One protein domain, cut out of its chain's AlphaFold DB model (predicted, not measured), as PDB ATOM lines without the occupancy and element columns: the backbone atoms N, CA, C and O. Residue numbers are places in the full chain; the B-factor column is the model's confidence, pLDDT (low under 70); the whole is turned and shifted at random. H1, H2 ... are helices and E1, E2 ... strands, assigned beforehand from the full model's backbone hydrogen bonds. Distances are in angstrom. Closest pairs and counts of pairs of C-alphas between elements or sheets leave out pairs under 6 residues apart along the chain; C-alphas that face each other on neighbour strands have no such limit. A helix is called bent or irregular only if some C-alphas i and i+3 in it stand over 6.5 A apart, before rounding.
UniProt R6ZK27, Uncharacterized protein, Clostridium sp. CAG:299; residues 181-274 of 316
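What this domain is: This is residues 181 to 274 of the 316 residues of an uncharacterized protein of Clostridium sp. CAG:299 (UniProt R6ZK27). One curled sheet folds back on itself about the long, bent strand E1, with E3 and E2 as one leaf and E4 and E5 as the other. H2 covers E1 and E2, and the short H1 sits at the far tip of the long ribbon made by E1 and E2. The printed part has 94 residues, with named elements E1 H1 E2 E3 H2 E4 E5; the sheet's order is E3 E2 E1 E4 E5, all antiparallel. The class is mixed, helices and strands, and the whole is loose, with a radius of gyration of the C-alphas of 16.3 A and spans of 48 by 33 by 21 A.

How they stand to each other: Start at E1, residues 183 to 202, which bends by 113 degrees at residue 187. Its residues 183 to 191 pair with E4, residues 254 to 261; look at N 184 and O 260, 2.8 A apart. Its residues 191 to 202 pair with E2, residues 215 to 225; look at N 199 and O 218, 2.8 A apart. H1, residues 208 to 212, is not on the sheet. E3, residues 232 to 236, forms a hairpin with E2, with N 223 and O 233 at 2.8 A. H2, residues 241 to 250, is on the sheet over E2 and E1, at a height over the sheet of 8.6 A; the closest C-alphas of H2 and E1 are those of Leu 248 and Pro 193, 5.5 A apart. E5, residues 267 to 271, forms a hairpin with E4, with N 259 and O 268 at 2.9 A. In this folded sheet, bent back into two leaves, E3 and E2 face E4 and E5 with E1 as the hinge. In H1 and H2 every O i to N i+4 pair is within hydrogen-bond range.

Where its parts are: Find C-alpha 183 at (-6.692, 64.553, -26.544); from there E1 runs 31.1 A to C-alpha 202. E2 runs 30.7 A, H2 14.1 A and E4 21.8 A. E5 ends at C-alpha 271, (-11.364, 52.587, -18.861).

The domain as a whole: The two C-alphas farthest apart, those of Ser 181 and Arg 208, are 48.2 A apart. The printed part has no cut and no long link. Mean pLDDT of the printed part is 88.9; look for low confidence at residue 206, under 70.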
ATOM      1  N   SER A 181     -10.291  68.617 -26.055       87.81
ATOM      2  CA  SER A 181      -9.786  68.893 -27.404       87.81
ATOM      3  C   SER A 181      -8.304  68.582 -27.604       87.81
ATOM      4  O   SER A 181      -7.890  68.379 -28.747       87.81
ATOM      5  N   ASP A 182      -7.513  68.565 -26.532       90.00
ATOM      6  CA  ASP A 182      -6.069  68.310 -26.588       90.00
ATOM      7  C   ASP A 182      -5.756  66.815 -26.623       90.00
ATOM      8  O   ASP A 182      -4.620  66.420 -26.895       90.00
ATOM      9  N   TYR A 183      -6.775  65.987 -26.389       90.06
ATOM     10  CA  TYR A 183      -6.692  64.553 -26.544       90.06
ATOM     11  C   TYR A 183      -7.164  64.139 -27.936       90.06
ATOM     12  O   TYR A 183      -8.156  64.634 -28.473       90.06
ATOM     13  N   GLU A 184      -6.439  63.201 -28.522       91.19
ATOM     14  CA  GLU A 184      -6.849  62.438 -29.685       91.19
ATOM     15  C   GLU A 184      -7.244  61.036 -29.220       91.19
ATOM     16  O   GLU A 184      -6.495  60.361 -28.507       91.19
ATOM     17  N   ASP A 185      -8.466  60.633 -29.559       92.62
ATOM     18  CA  ASP A 185      -8.990  59.320 -29.202       92.62
ATOM     19  C   ASP A 185      -8.462  58.285 -30.195       92.62
ATOM     20  O   ASP A 185      -8.858  58.272 -31.359       92.62
ATOM     21  N   MET A 186      -7.565  57.420 -29.722       91.75
ATOM     22  CA  MET A 186      -6.979  56.347 -30.530       91.75
ATOM     23  C   MET A 186      -7.866  55.093 -30.553       91.75
ATOM     24  O   MET A 186      -7.578  54.146 -31.281       91.75
ATOM     25  N   GLY A 187      -8.968  55.095 -29.797       92.88
ATOM     26  CA  GLY A 187      -9.911  53.991 -29.709       92.88
ATOM     27  C   GLY A 187      -9.646  53.048 -28.538       92.88
ATOM     28  O   GLY A 187      -8.832  53.295 -27.643       92.88
ATOM     29  N   VAL A 188     -10.421  51.963 -28.512       95.50
ATOM     30  CA  VAL A 188     -10.327  50.915 -27.491       95.50
ATOM     31  C   VAL A 188      -9.414  49.814 -28.000       95.50
ATOM     32  O   VAL A 188      -9.624  49.287 -29.090       95.50
ATOM     33  N   HIS A 189      -8.437  49.450 -27.177       94.75
ATOM     34  CA  HIS A 189      -7.481  48.393 -27.463       94.75
ATOM     35  C   HIS A 189      -7.563  47.315 -26.387       94.75
ATOM     36  O   HIS A 189      -7.746  47.604 -25.201       94.75
ATOM     37  N   THR A 190      -7.382  46.067 -26.808       95.31
ATOM     38  CA  THR A 190      -7.330  44.917 -25.907       95.31
ATOM     39  C   THR A 190      -5.895  44.689 -25.451       95.31
ATOM     40  O   THR A 190      -4.997  44.378 -26.244       95.31
ATOM     41  N   PHE A 191      -5.670  44.843 -24.153       95.12
ATOM     42  CA  PHE A 191      -4.366  44.739 -23.516       95.12
ATOM     43  C   PHE A 191      -4.198  43.370 -22.872       95.12
ATOM     44  O   PHE A 191      -5.011  42.988 -22.037       95.12
ATOM     45  N   SER A 192      -3.111  42.671 -23.188       94.06
ATOM     46  CA  SER A 192      -2.794  41.362 -22.606       94.06
ATOM     47  C   SER A 192      -1.511  41.442 -21.775       94.06
ATOM     48  O   SER A 192      -0.553  42.107 -22.194       94.06
ATOM     49  N   PRO A 193      -1.462  40.815 -20.586       95.44
ATOM     50  CA  PRO A 193      -0.282  40.859 -19.738       95.44
ATOM     51  C   PRO A 193       0.837  40.035 -20.382       95.44
ATOM     52  O   PRO A 193       0.613  38.913 -20.826       95.44
ATOM     53  N   TYR A 194       2.054  40.576 -20.415       94.19
ATOM     54  CA  TYR A 194       3.199  39.894 -21.039       94.19
ATOM     55  C   TYR A 194       4.426  39.798 -20.130       94.19
ATOM     56  O   TYR A 194       5.301  38.960 -20.354       94.19
ATOM     57  N   LYS A 195       4.532  40.653 -19.101       94.44
ATOM     58  CA  LYS A 195       5.713  40.674 -18.231       94.44
ATOM     59  C   LYS A 195       5.409  41.212 -16.841       94.44
ATOM     60  O   LYS A 195       4.644  42.153 -16.684       94.44
ATOM     61  N   VAL A 196       6.094  40.672 -15.836       94.56
ATOM     62  CA  VAL A 196       6.136  41.229 -14.478       94.56
ATOM     63  C   VAL A 196       7.554  41.690 -14.174       94.56
ATOM     64  O   VAL A 196       8.511  40.944 -14.392       94.56
ATOM     65  N   LEU A 197       7.701  42.915 -13.669       93.62
ATOM     66  CA  LEU A 197       8.991  43.450 -13.228       93.62
ATOM     67  C   LEU A 197       8.895  44.054 -11.824       93.62
ATOM     68  O   LEU A 197       7.899  44.709 -11.510       93.62
ATOM     69  N   PRO A 198       9.932  43.874 -10.985       93.50
ATOM     70  CA  PRO A 198      10.039  44.589  -9.725       93.50
ATOM     71  C   PRO A 198      10.373  46.063  -9.983       93.50
ATOM     72  O   PRO A 198      11.290  46.380 -10.739       93.50
ATOM     73  N   HIS A 199       9.656  46.956  -9.310       91.69
ATOM     74  CA  HIS A 199       9.940  48.383  -9.232       91.69
ATOM     75  C   HIS A 199      10.265  48.773  -7.802       91.69
ATOM     76  O   HIS A 199       9.581  48.385  -6.855       91.69
ATOM     77  N   THR A 200      11.319  49.561  -7.653       89.69
ATOM     78  CA  THR A 200      11.728  50.108  -6.365       89.69
ATOM     79  C   THR A 200      11.026  51.444  -6.180       89.69
ATOM     80  O   THR A 200      11.385  52.426  -6.822       89.69
ATOM     81  N   VAL A 201      10.023  51.476  -5.307       86.50
ATOM     82  CA  VAL A 201       9.286  52.697  -4.954       86.50
ATOM     83  C   VAL A 201       9.703  53.183  -3.573       86.50
ATOM     84  O   VAL A 201      10.222  52.412  -2.759       86.50
ATOM     85  N   GLU A 202       9.493  54.469  -3.292       83.56
ATOM     86  CA  GLU A 202       9.800  55.027  -1.975       83.56
ATOM     87  C   GLU A 202       9.029  54.268  -0.886       83.56
ATOM     88  O   GLU A 202       7.826  53.989  -0.991       83.56
ATOM     89  N   ASN A 203       9.738  53.904   0.182       78.69
ATOM     90  CA  ASN A 203       9.088  53.356   1.348       78.69
ATOM     91  C   ASN A 203       8.474  54.498   2.150       78.69
ATOM     92  O   ASN A 203       9.141  55.267   2.842       78.69
ATOM     93  N   HIS A 204       7.157  54.541   2.088       74.44
ATOM     94  CA  HIS A 204       6.314  55.425   2.868       74.44
ATOM     95  C   HIS A 204       6.168  54.969   4.344       74.44
ATOM     96  O   HIS A 204       5.329  55.471   5.084       74.44
ATOM     97  N   ALA A 205       6.990  54.044   4.845       70.94
ATOM     98  CA  ALA A 205       7.107  53.817   6.287       70.94
ATOM     99  C   ALA A 205       7.585  55.092   7.020       70.94
ATOM    100  O   ALA A 205       8.011  56.069   6.405       70.94
ATOM    101  N   THR A 206       7.532  55.111   8.354       67.19
ATOM    102  CA  THR A 206       7.982  56.257   9.170       67.19
ATOM    103  C   THR A 206       9.008  55.838  10.217       67.19
ATOM    104  O   THR A 206       9.065  54.681  10.622       67.19
ATOM    105  N   GLY A 207       9.817  56.786  10.695       79.19
ATOM    106  CA  GLY A 207      10.724  56.557  11.819       79.19
ATOM    107  C   GLY A 207      11.875  55.601  11.491       79.19
ATOM    108  O   GLY A 207      12.632  55.829  10.548       79.19
ATOM    109  N   ARG A 208      12.053  54.563  12.317       71.44
ATOM    110  CA  ARG A 208      13.145  53.586  12.166       71.44
ATOM    111  C   ARG A 208      13.004  52.773  10.879       71.44
ATOM    112  O   ARG A 208      14.004  52.562  10.202       71.44
ATOM    113  N   ASP A 209      11.781  52.416  10.505       72.31
ATOM    114  CA  ASP A 209      11.527  51.556   9.348       72.31
ATOM    115  C   ASP A 209      11.835  52.255   8.026       72.31
ATOM    116  O   ASP A 209      12.457  51.650   7.160       72.31
ATOM    117  N   LYS A 210      11.515  53.553   7.899       78.62
ATOM    118  CA  LYS A 210      11.930  54.357   6.736       78.62
ATOM    119  C   LYS A 210      13.443  54.521   6.663       78.62
ATOM    120  O   LYS A 210      14.022  54.452   5.590       78.62
ATOM    121  N   ARG A 211      14.085  54.764   7.809       81.25
ATOM    122  CA  ARG A 211      15.536  54.994   7.876       81.25
ATOM    123  C   ARG A 211      16.322  53.743   7.497       81.25
ATOM    124  O   ARG A 211      17.344  53.849   6.835       81.25
ATOM    125  N   ASN A 212      15.827  52.582   7.919       87.50
ATOM    126  CA  ASN A 212      16.466  51.299   7.665       87.50
ATOM    127  C   ASN A 212      16.096  50.725   6.292       87.50
ATOM    128  O   ASN A 212      16.908  50.030   5.698       87.50
ATOM    129  N   ASN A 213      14.895  51.018   5.787       81.44
ATOM    130  CA  ASN A 213      14.399  50.541   4.500       81.44
ATOM    131  C   ASN A 213      13.754  51.711   3.744       81.44
ATOM    132  O   ASN A 213      12.530  51.822   3.738       81.44
ATOM    133  N   PRO A 214      14.538  52.617   3.138       82.19
ATOM    134  CA  PRO A 214      14.008  53.818   2.487       82.19
ATOM    135  C   PRO A 214      13.214  53.523   1.211       82.19
ATOM    136  O   PRO A 214      12.464  54.378   0.747       82.19
ATOM    137  N   THR A 215      13.336  52.319   0.655       87.94
ATOM    138  CA  THR A 215      12.616  51.872  -0.535       87.94
ATOM    139  C   THR A 215      11.945  50.523  -0.296       87.94
ATOM    140  O   THR A 215      12.366  49.741   0.558       87.94
ATOM    141  N   LYS A 216      10.860  50.262  -1.027       86.25
ATOM    142  CA  LYS A 216      10.174  48.967  -1.053       86.25
ATOM    143  C   LYS A 216      10.009  48.493  -2.492       86.25
ATOM    144  O   LYS A 216       9.860  49.302  -3.406       86.25
ATOM    145  N   THR A 217      10.004  47.181  -2.689       88.00
ATOM    146  CA  THR A 217       9.752  46.578  -4.000       88.00
ATOM    147  C   THR A 217       8.254  46.372  -4.200       88.00
ATOM    148  O   THR A 217       7.601  45.720  -3.386       88.00
ATOM    149  N   VAL A 218       7.713  46.916  -5.286       90.75
ATOM    150  CA  VAL A 218       6.372  46.608  -5.802       90.75
ATOM    151  C   VAL A 218       6.516  45.864  -7.118       90.75
ATOM    152  O   VAL A 218       7.454  46.114  -7.873       90.75
ATOM    153  N   TYR A 219       5.620  44.928  -7.399       90.50
ATOM    154  CA  TYR A 219       5.637  44.218  -8.673       90.50
ATOM    155  C   TYR A 219       4.661  44.889  -9.634       90.50
ATOM    156  O   TYR A 219       3.507  45.136  -9.292       90.50
ATOM    157  N   VAL A 220       5.126  45.204 -10.838       94.19
ATOM    158  CA  VAL A 220       4.308  45.845 -11.872       94.19
ATOM    159  C   VAL A 220       4.055  44.836 -12.976       94.19
ATOM    160  O   VAL A 220       5.004  44.260 -13.517       94.19
ATOM    161  N   VAL A 221       2.781  44.631 -13.301       95.00
ATOM    162  CA  VAL A 221       2.353  43.817 -14.439       95.00
ATOM    163  C   VAL A 221       2.266  44.731 -15.656       95.00
ATOM    164  O   VAL A 221       1.552  45.735 -15.653       95.00
ATOM    165  N   TYR A 222       3.027  44.395 -16.685       94.94
ATOM    166  CA  TYR A 222       3.050  45.090 -17.957       94.94
ATOM    167  C   TYR A 222       2.104  44.397 -18.920       94.94
ATOM    168  O   TYR A 222       2.187  43.184 -19.134       94.94
ATOM    169  N   TYR A 223       1.248  45.206 -19.520       95.19
ATOM    170  CA  TYR A 223       0.329  44.815 -20.561       95.19
ATOM    171  C   TYR A 223       0.732  45.458 -21.879       95.19
ATOM    172  O   TYR A 223       1.233  46.586 -21.902       95.19
ATOM    173  N   GLN A 224       0.479  44.745 -22.968       95.38
ATOM    174  CA  GLN A 224       0.711  45.209 -24.327       95.38
ATOM    175  C   GLN A 224      -0.572  45.055 -25.139       95.38
ATOM    176  O   GLN A 224      -1.306  44.079 -24.968       95.38
ATOM    177  N   ALA A 225      -0.850  46.031 -25.999       95.06
ATOM    178  CA  ALA A 225      -1.967  45.955 -26.924       95.06
ATOM    179  C   ALA A 225      -1.766  44.795 -27.913       95.06
ATOM    180  O   ALA A 225      -0.682  44.607 -28.474       95.06
ATOM    181  N   SER A 226      -2.815  43.994 -28.090       90.81
ATOM    182  CA  SER A 226      -2.766  42.737 -28.854       90.81
ATOM    183  C   SER A 226      -2.877  42.944 -30.370       90.81
ATOM    184  O   SER A 226      -2.693  42.011 -31.143       90.81
ATOM    185  N   ASP A 227      -3.155  44.171 -30.798       88.38
ATOM    186  CA  ASP A 227      -3.371  44.588 -32.185       88.38
ATOM    187  C   ASP A 227      -2.093  45.059 -32.904       88.38
ATOM    188  O   ASP A 227      -2.146  45.487 -34.054       88.38
ATOM    189  N   GLY A 228      -0.935  44.994 -32.240       84.44
ATOM    190  CA  GLY A 228       0.352  45.379 -32.826       84.44
ATOM    191  C   GLY A 228       0.636  46.885 -32.831       84.44
ATOM    192  O   GLY A 228       1.682  47.293 -33.331       84.44
ATOM    193  N   THR A 229      -0.225  47.707 -32.225       87.62
ATOM    194  CA  THR A 229      -0.022  49.168 -32.097       87.62
ATOM    195  C   THR A 229       1.154  49.547 -31.196       87.62
ATOM    196  O   THR A 229       1.659  50.666 -31.251       87.62
ATOM    197  N   GLY A 230       1.610  48.619 -30.350       90.06
ATOM    198  CA  GLY A 230       2.719  48.845 -29.426       90.06
ATOM    199  C   GLY A 230       2.340  49.619 -28.160       90.06
ATOM    200  O   GLY A 230       3.222  49.875 -27.337       90.06
ATOM    201  N   TYR A 231       1.058  49.947 -27.954       93.81
ATOM    202  CA  TYR A 231       0.606  50.575 -26.714       93.81
ATOM    203  C   TYR A 231       0.859  49.676 -25.507       93.81
ATOM    204  O   TYR A 231       0.696  48.453 -25.555       93.81
ATOM    205  N   GLN A 232       1.242  50.304 -24.399       94.00
ATOM    206  CA  GLN A 232       1.543  49.627 -23.151       94.00
ATOM    207  C   GLN A 232       0.739  50.217 -22.006       94.00
ATOM    208  O   GLN A 232       0.576  51.430 -21.873       94.00
ATOM    209  N   TRP A 233       0.301  49.335 -21.122       94.19
ATOM    210  CA  TRP A 233      -0.329  49.709 -19.870       94.19
ATOM    211  C   TRP A 233       0.380  49.010 -18.715       94.19
ATOM    212  O   TRP A 233       0.906  47.905 -18.852       94.19
ATOM    213  N   LYS A 234       0.450  49.689 -17.574       92.81
ATOM    214  CA  LYS A 234       1.135  49.198 -16.383       92.81
ATOM    215  C   LYS A 234       0.130  49.134 -15.252       92.81
ATOM    216  O   LYS A 234      -0.493  50.139 -14.921       92.81
ATOM    217  N   LEU A 235       0.025  47.958 -14.653       89.69
ATOM    218  CA  LEU A 235      -0.747  47.732 -13.447       89.69
ATOM    219  C   LEU A 235       0.226  47.542 -12.287       89.69
ATOM    220  O   LEU A 235       0.901  46.513 -12.181       89.69
ATOM    221  N   GLU A 236       0.316  48.548 -11.425       87.38
ATOM    222  CA  GLU A 236       1.062  48.423 -10.179       87.38
ATOM    223  C   GLU A 236       0.298  47.508  -9.222       87.38
ATOM    224  O   GLU A 236      -0.867  47.746  -8.900       87.38
ATOM    225  N   THR A 237       0.961  46.446  -8.771       83.56
ATOM    226  CA  THR A 237       0.426  45.551  -7.745       83.56
ATOM    227  C   THR A 237       1.118  45.809  -6.408       83.56
ATOM    228  O   THR A 237       1.958  46.699  -6.262       83.56
ATOM    229  N   SER A 238       0.744  45.035  -5.393       78.62
ATOM    230  CA  SER A 238       1.355  45.120  -4.067       78.62
ATOM    231  C   SER A 238       2.811  44.611  -4.075       78.62
ATOM    232  O   SER A 238       3.387  44.268  -5.108       78.62
ATOM    233  N   ASN A 239       3.432  44.508  -2.899       79.56
ATOM    234  CA  ASN A 239       4.731  43.841  -2.721       79.56
ATOM    235  C   ASN A 239       4.665  42.304  -2.898       79.56
ATOM    236  O   ASN A 239       5.597  41.600  -2.515       79.56
ATOM    237  N   ASP A 240       3.578  41.785  -3.472       85.81
ATOM    238  CA  ASP A 240       3.320  40.364  -3.660       85.81
ATOM    239  C   ASP A 240       3.647  39.939  -5.097       85.81
ATOM    240  O   ASP A 240       2.892  40.176  -6.045       85.81
ATOM    241  N   LYS A 241       4.794  39.272  -5.243       89.31
ATOM    242  CA  LYS A 241       5.248  38.711  -6.518       89.31
ATOM    243  C   LYS A 241       4.312  37.623  -7.036       89.31
ATOM    244  O   LYS A 241       4.123  37.514  -8.246       89.31
ATOM    245  N   ASN A 242       3.774  36.795  -6.143       90.12
ATOM    246  CA  ASN A 242       2.961  35.646  -6.525       90.12
ATOM    247  C   ASN A 242       1.627  36.116  -7.088       90.12
ATOM    248  O   ASN A 242       1.208  35.609  -8.122       90.12
ATOM    249  N   TYR A 243       1.025  37.138  -6.480       89.56
ATOM    250  CA  TYR A 243      -0.180  37.769  -7.011       89.56
ATOM    251  C   TYR A 243       0.051  38.387  -8.400       89.56
ATOM    252  O   TYR A 243      -0.710  38.130  -9.331       89.56
ATOM    253  N   ALA A 244       1.148  39.132  -8.588       89.88
ATOM    254  CA  ALA A 244       1.496  39.687  -9.899       89.88
ATOM    255  C   ALA A 244       1.723  38.590 -10.959       89.88
ATOM    256  O   ALA A 244       1.243  38.694 -12.088       89.88
ATOM    257  N   ASN A 245       2.415  37.509 -10.586       91.50
ATOM    258  CA  ASN A 245       2.624  36.353 -11.454       91.50
ATOM    259  C   ASN A 245       1.327  35.590 -11.736       91.50
ATOM    260  O   ASN A 245       1.179  35.050 -12.825       91.50
ATOM    261  N   GLN A 246       0.388  35.547 -10.788       92.69
ATOM    262  CA  GLN A 246      -0.920  34.932 -10.984       92.69
ATOM    263  C   GLN A 246      -1.726  35.696 -12.036       92.69
ATOM    264  O   GLN A 246      -2.332  35.065 -12.896       92.69
ATOM    265  N   ILE A 247      -1.690  37.033 -12.010       90.44
ATOM    266  CA  ILE A 247      -2.308  37.871 -13.051       90.44
ATOM    267  C   ILE A 247      -1.692  37.552 -14.420       90.44
ATOM    268  O   ILE A 247      -2.421  37.308 -15.378       90.44
ATOM    269  N   LEU A 248      -0.357  37.489 -14.501       92.94
ATOM    270  CA  LEU A 248       0.342  37.141 -15.741       92.94
ATOM    271  C   LEU A 248      -0.010  35.725 -16.231       92.94
ATOM    272  O   LEU A 248      -0.255  35.539 -17.416       92.94
ATOM    273  N   ALA A 249      -0.051  34.738 -15.333       91.81
ATOM    274  CA  ALA A 249      -0.350  33.345 -15.664       91.81
ATOM    275  C   ALA A 249      -1.811  33.135 -16.080       91.81
ATOM    276  O   ALA A 249      -2.090  32.266 -16.902       91.81
ATOM    277  N   LYS A 250      -2.736  33.918 -15.512       93.69
ATOM    278  CA  LYS A 250      -4.147  33.897 -15.900       93.69
ATOM    279  C   LYS A 250      -4.333  34.418 -17.327       93.69
ATOM    280  O   LYS A 250      -5.151  33.878 -18.058       93.69
ATOM    281  N   GLY A 251      -3.550  35.427 -17.716       90.50
ATOM    282  CA  GLY A 251      -3.542  35.940 -19.084       90.50
ATOM    283  C   GLY A 251      -4.795  36.730 -19.465       90.50
ATOM    284  O   GLY A 251      -5.025  36.930 -20.652       90.50
ATOM    285  N   ASP A 252      -5.599  37.167 -18.487       91.19
ATOM    286  CA  ASP A 252      -6.822  37.930 -18.745       91.19
ATOM    287  C   ASP A 252      -6.499  39.223 -19.495       91.19
ATOM    288  O   ASP A 252      -5.742  40.073 -19.014       91.19
ATOM    289  N   SER A 253      -7.119  39.385 -20.658       91.69
ATOM    290  CA  SER A 253      -7.053  40.631 -21.403       91.69
ATOM    291  C   SER A 253      -7.998  41.677 -20.806       91.69
ATOM    292  O   SER A 253      -9.060  41.354 -20.273       91.69
ATOM    293  N   VAL A 254      -7.612  42.947 -20.905       93.25
ATOM    294  CA  VAL A 254      -8.390  44.091 -20.422       93.25
ATOM    295  C   VAL A 254      -8.569  45.081 -21.559       93.25
ATOM    296  O   VAL A 254      -7.589  45.529 -22.155       93.25
ATOM    297  N   ASP A 255      -9.808  45.469 -21.828       94.19
ATOM    298  CA  ASP A 255     -10.096  46.523 -22.794       94.19
ATOM    299  C   ASP A 255      -9.893  47.891 -22.141       94.19
ATOM    300  O   ASP A 255     -10.452  48.190 -21.081       94.19
ATOM    301  N   ARG A 256      -9.069  48.732 -22.768       93.75
ATOM    302  CA  ARG A 256      -8.818  50.106 -22.319       93.75
ATOM    303  C   ARG A 256      -8.829  51.048 -23.507       93.75
ATOM    304  O   ARG A 256      -8.362  50.695 -24.589       93.75
ATOM    305  N   ARG A 257      -9.322  52.266 -23.299       94.12
ATOM    306  CA  ARG A 257      -9.246  53.319 -24.312       94.12
ATOM    307  C   ARG A 257      -7.911  54.042 -24.216       94.12
ATOM    308  O   ARG A 257      -7.467  54.378 -23.114       94.12
ATOM    309  N   VAL A 258      -7.276  54.279 -25.357       94.50
ATOM    310  CA  VAL A 258      -6.018  55.024 -25.451       94.50
ATOM    311  C   VAL A 258      -6.321  56.458 -25.871       94.50
ATOM    312  O   VAL A 258      -6.959  56.700 -26.891       94.50
ATOM    313  N   LEU A 259      -5.846  57.412 -25.072       92.50
ATOM    314  CA  LEU A 259      -5.968  58.842 -25.343       92.50
ATOM    315  C   LEU A 259      -4.568  59.422 -25.542       92.50
ATOM    316  O   LEU A 259      -3.760  59.400 -24.609       92.50
ATOM    317  N   SER A 260      -4.281  59.918 -26.744       90.75
ATOM    318  CA  SER A 260      -3.009  60.558 -27.092       90.75
ATOM    319  C   SER A 260      -3.076  62.060 -26.830       90.75
ATOM    320  O   SER A 260      -4.080  62.697 -27.128       90.75
ATOM    321  N   ILE A 261      -2.030  62.644 -26.257       90.31
ATOM    322  CA  ILE A 261      -1.905  64.085 -26.027       90.31
ATOM    323  C   ILE A 261      -1.262  64.695 -27.273       90.31
ATOM    324  O   ILE A 261      -0.100  64.417 -27.575       90.31
ATOM    325  N   LYS A 262      -1.999  65.565 -27.971       87.12
ATOM    326  CA  LYS A 262      -1.578  66.160 -29.254       87.12
ATOM    327  C   LYS A 262      -0.251  66.913 -29.188       87.12
ATOM    328  O   LYS A 262       0.478  66.956 -30.167       87.12
ATOM    329  N   GLU A 263       0.058  67.519 -28.045       84.25
ATOM    330  CA  GLU A 263       1.246  68.363 -27.885       84.25
ATOM    331  C   GLU A 263       2.559  67.569 -27.909       84.25
ATOM    332  O   GLU A 263       3.570  68.054 -28.410       84.25
ATOM    333  N   ASN A 264       2.574  66.369 -27.324       84.12
ATOM    334  CA  ASN A 264       3.817  65.637 -27.070       84.12
ATOM    335  C   ASN A 264       3.758  64.154 -27.450       84.12
ATOM    336  O   ASN A 264       4.667  63.412 -27.074       84.12
ATOM    337  N   GLU A 265       2.692  63.734 -28.141       78.94
ATOM    338  CA  GLU A 265       2.424  62.359 -28.587       78.94
ATOM    339  C   GLU A 265       2.481  61.312 -27.458       78.94
ATOM    340  O   GLU A 265       2.531  60.101 -27.691       78.94
ATOM    341  N   LYS A 266       2.465  61.754 -26.193       88.00
ATOM    342  CA  LYS A 266       2.352  60.848 -25.056       88.00
ATOM    343  C   LYS A 266       0.912  60.415 -24.947       88.00
ATOM    344  O   LYS A 266       0.003  61.225 -25.058       88.00
ATOM    345  N   TYR A 267       0.707  59.152 -24.623       90.50
ATOM    346  CA  TYR A 267      -0.624  58.618 -24.419       90.50
ATOM    347  C   TYR A 267      -0.856  58.232 -22.962       90.50
ATOM    348  O   TYR A 267       0.071  57.975 -22.187       90.50
ATOM    349  N   MET A 268      -2.130  58.159 -22.607       90.06
ATOM    350  CA  MET A 268      -2.614  57.564 -21.372       90.06
ATOM    351  C   MET A 268      -3.693  56.529 -21.686       90.06
ATOM    352  O   MET A 268      -4.300  56.552 -22.754       90.06
ATOM    353  N   THR A 269      -3.931  55.614 -20.747       91.12
ATOM    354  CA  THR A 269      -4.967  54.584 -20.888       91.12
ATOM    355  C   THR A 269      -6.045  54.773 -19.830       91.12
ATOM    356  O   THR A 269      -5.767  54.802 -18.627       91.12
ATOM    357  N   VAL A 270      -7.290  54.876 -20.271       91.31
ATOM    358  CA  VAL A 270      -8.475  55.019 -19.417       91.31
ATOM    359  C   VAL A 270      -9.381  53.800 -19.583       91.31
ATOM    360  O   VAL A 270      -9.131  52.944 -20.433       91.31
ATOM    361  N   ASP A 271     -10.393  53.675 -18.730       90.00
ATOM    362  CA  ASP A 271     -11.364  52.587 -18.861       90.00
ATOM    363  C   ASP A 271     -12.124  52.704 -20.195       90.00
ATOM    364  O   ASP A 271     -12.280  53.798 -20.737       90.00
ATOM    365  N   ALA A 272     -12.512  51.570 -20.785       89.62
ATOM    366  CA  ALA A 272     -12.994  51.509 -22.171       89.62
ATOM    367  C   ALA A 272     -14.273  52.334 -22.436       89.62
ATOM    368  O   ALA A 272     -14.494  52.813 -23.556       89.62
ATOM    369  N   ASP A 273     -15.098  52.502 -21.405       88.81
ATOM    370  CA  ASP A 273     -16.340  53.272 -21.396       88.81
ATOM    371  C   ASP A 273     -16.111  54.790 -21.314       88.81
ATOM    372  O   ASP A 273     -16.984  55.570 -21.703       88.81
ATOM    373  N   LEU A 274     -14.934  55.221 -20.856       86.31
ATOM    374  CA  LEU A 274     -14.584  56.630 -20.743       86.31
ATOM    375  C   LEU A 274     -14.089  57.173 -22.084       86.31
ATOM    376  O   LEU A 274     -13.176  56.633 -22.695       86.31
TER     377      LEU A 274